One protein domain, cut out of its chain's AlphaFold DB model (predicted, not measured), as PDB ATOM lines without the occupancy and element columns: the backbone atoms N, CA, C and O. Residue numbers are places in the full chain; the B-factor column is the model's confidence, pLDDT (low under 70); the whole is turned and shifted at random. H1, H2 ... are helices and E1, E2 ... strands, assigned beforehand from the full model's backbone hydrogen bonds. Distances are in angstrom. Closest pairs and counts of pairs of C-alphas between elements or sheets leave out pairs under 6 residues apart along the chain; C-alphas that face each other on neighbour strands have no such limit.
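This is residues 209 to 248 of the 257 residues of an uncharacterized protein of Nitrososphaeraceae archaeon (UniProt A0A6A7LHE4). A small two-stranded hairpin, E1 and E2, has one helix, H1, running alongside it, with few close approaches between the two. The printed part has 40 residues, in the order E1, E2, H1; the sheet E1 - E2 is antiparallel and the class is mixed, helices and strands. It is compact, with a radius of gyration of the C-alphas of 9.6 A, and spans 25 by 21 by 12 A.

E1, residues 215 to 218, begins at C-alpha (52.895, 91.636, 115.079) and is 8.8 A long. E2, residues 225 to 231, is 11.1 A long. H1, residues 236 to 246, is 15.2 A long and ends at C-alpha (56.550, 105.511, 113.341).

The hairpin's directions differ by 125 degrees; N 215 and O 231, within hydrogen-bond range, are 2.8 A apart. The closest C-alphas of E2 and H1, Val 231 and Gly 238, are 5.4 A apart; those of E1 and H1, Leu 217 and Arg 242, 7.7 A. In H1 every O i to N i+4 pair is within hydrogen-bond range.

The farthest C-alphas, Gly 212 and Gly 248, are 26.0 A apart. The printed part has no cut and no long link. Residues 245 to 248 are under pLDDT 70.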
ATOM      1  N   ASP A 209      51.242  88.180 108.415       80.69
ATOM      2  CA  ASP A 209      50.348  87.725 109.477       80.69
ATOM      3  C   ASP A 209      51.036  87.775 110.850       80.69
ATOM      4  O   ASP A 209      52.242  87.574 110.985       80.69
ATOM      5  N   SER A 210      50.253  87.986 111.912       80.75
ATOM      6  CA  SER A 210      50.770  87.944 113.292       80.75
ATOM      7  C   SER A 210      51.166  86.522 113.702       80.75
ATOM      8  O   SER A 210      50.500  85.564 113.302       80.75
ATOM      9  N   VAL A 211      52.193  86.371 114.545       80.00
ATOM     10  CA  VAL A 211      52.663  85.078 115.077       80.00
ATOM     11  C   VAL A 211      52.914  85.212 116.579       80.00
ATOM     12  O   VAL A 211      53.847  85.890 116.997       80.00
ATOM     13  N   GLY A 212      52.094  84.558 117.406       82.25
ATOM     14  CA  GLY A 212      52.200  84.678 118.865       82.25
ATOM     15  C   GLY A 212      52.056  86.133 119.328       82.25
ATOM     16  O   GLY A 212      51.085  86.802 118.975       82.25
ATOM     17  N   THR A 213      53.030  86.626 120.094       84.38
ATOM     18  CA  THR A 213      53.123  88.023 120.556       84.38
ATOM     19  C   THR A 213      53.691  88.973 119.496       84.38
ATOM     20  O   THR A 213      53.574  90.193 119.628       84.38
ATOM     21  N   PHE A 214      54.262  88.446 118.410       82.94
ATOM     22  CA  PHE A 214      54.838  89.240 117.333       82.94
ATOM     23  C   PHE A 214      53.760  89.700 116.355       82.94
ATOM     24  O   PHE A 214      52.961  88.911 115.838       82.94
ATOM     25  N   LYS A 215      53.775  90.997 116.055       84.69
ATOM     26  CA  LYS A 215      52.895  91.636 115.079       84.69
ATOM     27  C   LYS A 215      53.711  92.149 113.896       84.69
ATOM     28  O   LYS A 215      54.851  92.572 114.093       84.69
ATOM     29  N   PRO A 216      53.144  92.154 112.684       84.19
ATOM     30  CA  PRO A 216      53.815  92.733 111.535       84.19
ATOM     31  C   PRO A 216      54.036  94.228 111.754       84.19
ATOM     32  O   PRO A 216      53.201  94.935 112.331       84.19
ATOM     33  N   LEU A 217      55.166  94.721 111.272       83.44
ATOM     34  CA  LEU A 217      55.439  96.141 111.261       83.44
ATOM     35  C   LEU A 217      54.553  96.806 110.202       83.44
ATOM     36  O   LEU A 217      54.548  96.402 109.043       83.44
ATOM     37  N   THR A 218      53.782  97.818 110.583       80.50
ATOM     38  CA  THR A 218      52.895  98.516 109.647       80.50
ATOM     39  C   THR A 218      53.595  99.710 109.033       80.50
ATOM     40  O   THR A 218      54.186 100.525 109.744       80.50
ATOM     41  N   CYS A 219      53.446  99.857 107.724       80.62
ATOM     42  CA  CYS A 219      53.927 101.017 107.005       80.62
ATOM     43  C   CYS A 219      53.295 102.319 107.550       80.62
ATOM     44  O   CYS A 219      52.076 102.433 107.626       80.62
ATOM     45  N   SER A 220      54.095 103.327 107.903       78.31
ATOM     46  CA  SER A 220      53.624 104.647 108.347       78.31
ATOM     47  C   SER A 220      52.904 105.453 107.248       78.31
ATOM     48  O   SER A 220      52.079 106.299 107.595       78.31
ATOM     49  N   ILE A 221      53.130 105.156 105.952       76.19
ATOM     50  CA  ILE A 221      52.480 105.843 104.814       76.19
ATOM     51  C   ILE A 221      51.184 105.145 104.360       76.19
ATOM     52  O   ILE A 221      50.150 105.805 104.331       76.19
ATOM     53  N   CYS A 222      51.181 103.843 104.022       80.44
ATOM     54  CA  CYS A 222      49.950 103.127 103.597       80.44
ATOM     55  C   CYS A 222      49.239 102.326 104.679       80.44
ATOM     56  O   CYS A 222      48.176 101.775 104.406       80.44
ATOM     57  N   ARG A 223      49.825 102.182 105.872       77.25
ATOM     58  CA  ARG A 223      49.292 101.326 106.947       77.25
ATOM     59  C   ARG A 223      49.199  99.832 106.608       77.25
ATOM     60  O   ARG A 223      48.652  99.077 107.405       77.25
ATOM     61  N   VAL A 224      49.781  99.378 105.494       80.56
ATOM     62  CA  VAL A 224      49.844  97.951 105.132       80.56
ATOM     63  C   VAL A 224      50.932  97.239 105.953       80.56
ATOM     64  O   VAL A 224      51.997  97.826 106.190       80.56
ATOM     65  N   PRO A 225      50.690  95.987 106.394       76.44
ATOM     66  CA  PRO A 225      51.704  95.124 106.992       76.44
ATOM     67  C   PRO A 225      52.907  94.915 106.067       76.44
ATOM     68  O   PRO A 225      52.760  94.535 104.906       76.44
ATOM     69  N   MET A 226      54.107  95.137 106.590       79.56
ATOM     70  CA  MET A 226      55.352  94.874 105.879       79.56
ATOM     71  C   MET A 226      55.694  93.385 105.983       79.56
ATOM     72  O   MET A 226      55.882  92.848 107.074       79.56
ATOM     73  N   ARG A 227      55.778  92.715 104.831       75.25
ATOM     74  CA  ARG A 227      56.086  91.284 104.728       75.25
ATOM     75  C   ARG A 227      57.475  90.970 105.280       75.25
ATOM     76  O   ARG A 227      58.435  91.685 105.008       75.25
ATOM     77  N   GLY A 228      57.569  89.913 106.086       70.50
ATOM     78  CA  GLY A 228      58.805  89.466 106.732       70.50
ATOM     79  C   GLY A 228      59.306  90.357 107.878       70.50
ATOM     80  O   GLY A 228      60.252  89.974 108.560       70.50
ATOM     81  N   ALA A 229      58.685  91.515 108.128       80.19
ATOM     82  CA  ALA A 229      59.086  92.437 109.186       80.19
ATOM     83  C   ALA A 229      58.149  92.307 110.393       80.19
ATOM     84  O   ALA A 229      57.015  92.783 110.366       80.19
ATOM     85  N   MET A 230      58.637  91.686 111.468       83.75
ATOM     86  CA  MET A 230      57.871  91.419 112.688       83.75
ATOM     87  C   MET A 230      58.452  92.180 113.878       83.75
ATOM     88  O   MET A 230      59.663  92.336 114.000       83.75
ATOM     89  N   VAL A 231      57.585  92.629 114.783       85.81
ATOM     90  CA  VAL A 231      57.967  93.299 116.027       85.81
ATOM     91  C   VAL A 231      57.112  92.783 117.177       85.81
ATOM     92  O   VAL A 231      55.906  92.598 117.026       85.81
ATOM     93  N   GLU A 232      57.716  92.575 118.343       88.44
ATOM     94  CA  GLU A 232      56.978  92.271 119.570       88.44
ATOM     95  C   GLU A 232      56.583  93.583 120.271       88.44
ATOM     96  O   GLU A 232      57.454  94.244 120.843       88.44
ATOM     97  N   PRO A 233      55.301  93.995 120.230       81.56
ATOM     98  CA  PRO A 233      54.854  95.320 120.670       81.56
ATOM     99  C   PRO A 233      55.157  95.631 122.131       81.56
ATOM    100  O   PRO A 233      55.397  96.786 122.473       81.56
ATOM    101  N   ASP A 234      55.095  94.599 122.966       84.00
ATOM    102  CA  ASP A 234      55.120  94.720 124.421       84.00
ATOM    103  C   ASP A 234      56.552  94.631 124.975       84.00
ATOM    104  O   ASP A 234      56.801  94.943 126.139       84.00
ATOM    105  N   SER A 235      57.520  94.281 124.121       86.62
ATOM    106  CA  SER A 235      58.942  94.304 124.458       86.62
ATOM    107  C   SER A 235      59.493  95.737 124.452       86.62
ATOM    108  O   SER A 235      59.086  96.592 123.660       86.62
ATOM    109  N   GLU A 236      60.472  96.029 125.315       84.75
ATOM    110  CA  GLU A 236      61.147  97.337 125.331       84.75
ATOM    111  C   GLU A 236      61.787  97.670 123.974       84.75
ATOM    112  O   GLU A 236      61.674  98.794 123.483       84.75
ATOM    113  N   ILE A 237      62.400  96.668 123.341       82.06
ATOM    114  CA  ILE A 237      63.027  96.786 122.023       82.06
ATOM    115  C   ILE A 237      61.967  97.083 120.957       82.06
ATOM    116  O   ILE A 237      62.138  98.001 120.157       82.06
ATOM    117  N   GLY A 238      60.847  96.361 120.959       79.69
ATOM    118  CA  GLY A 238      59.791  96.545 119.971       79.69
ATOM    119  C   GLY A 238      59.078  97.891 120.073       79.69
ATOM    120  O   GLY A 238      58.731  98.470 119.040       79.69
ATOM    121  N   ARG A 239      58.937  98.445 121.286       82.44
ATOM    122  CA  ARG A 239      58.454  99.823 121.483       82.44
ATOM    123  C   ARG A 239      59.396 100.843 120.848       82.44
ATOM    124  O   ARG A 239      58.949 101.626 120.012       82.44
ATOM    125  N   LYS A 240      60.702 100.748 121.126       80.75
ATOM    126  CA  LYS A 240      61.723 101.631 120.529       80.75
ATOM    127  C   LYS A 240      61.758 101.531 119.000       80.75
ATOM    128  O   LYS A 240      61.854 102.550 118.317       80.75
ATOM    129  N   VAL A 241      61.631 100.323 118.442       77.56
ATOM    130  CA  VAL A 241      61.571 100.098 116.984       77.56
ATOM    131  C   VAL A 241      60.317 100.735 116.379       77.56
ATOM    132  O   VAL A 241      60.398 101.395 115.345       77.56
ATOM    133  N   ARG A 242      59.159 100.593 117.031       73.62
ATOM    134  CA  ARG A 242      57.903 101.193 116.568       73.62
ATOM    135  C   ARG A 242      57.925 102.718 116.630       73.62
ATOM    136  O   ARG A 242      57.405 103.348 115.720       73.62
ATOM    137  N   GLU A 243      58.518 103.306 117.660       75.44
ATOM    138  CA  GLU A 243      58.683 104.761 117.785       75.44
ATOM    139  C   GLU A 243      59.636 105.307 116.711       75.44
ATOM    140  O   GLU A 243      59.342 106.315 116.063       75.44
ATOM    141  N   SER A 244      60.728 104.581 116.454       71.38
ATOM    142  CA  SER A 244      61.736 104.941 115.449       71.38
ATOM    143  C   SER A 244      61.211 104.822 114.012       71.38
ATOM    144  O   SER A 244      61.542 105.644 113.165       71.38
ATOM    145  N   ILE A 245      60.370 103.824 113.714       67.19
ATOM    146  CA  ILE A 245      59.782 103.645 112.371       67.19
ATOM    147  C   ILE A 245      58.467 104.425 112.219       67.19
ATOM    148  O   ILE A 245      58.146 104.903 111.135       67.19
ATOM    149  N   GLY A 246      57.728 104.643 113.307       58.47
ATOM    150  CA  GLY A 246      56.550 105.511 113.341       58.47
ATOM    151  C   GLY A 246      56.860 106.976 113.019       58.47
ATOM    152  O   GLY A 246      55.956 107.710 112.627       58.47
ATOM    153  N   SER A 247      58.129 107.381 113.126       54.19
ATOM    154  CA  SER A 247      58.645 108.703 112.755       54.19
ATOM    155  C   SER A 247      59.342 108.746 111.382       54.19
ATOM    156  O   SER A 247      59.656 109.831 110.897       54.19
ATOM    157  N   GLY A 248      59.535 107.600 110.712       55.03
ATOM    158  CA  GLY A 248      60.185 107.494 109.402       55.03
ATOM    159  C   GLY A 248      59.210 107.075 108.296       55.03
ATOM    160  O   GLY A 248      58.559 106.037 108.378       55.03
TER     161      GLY A 248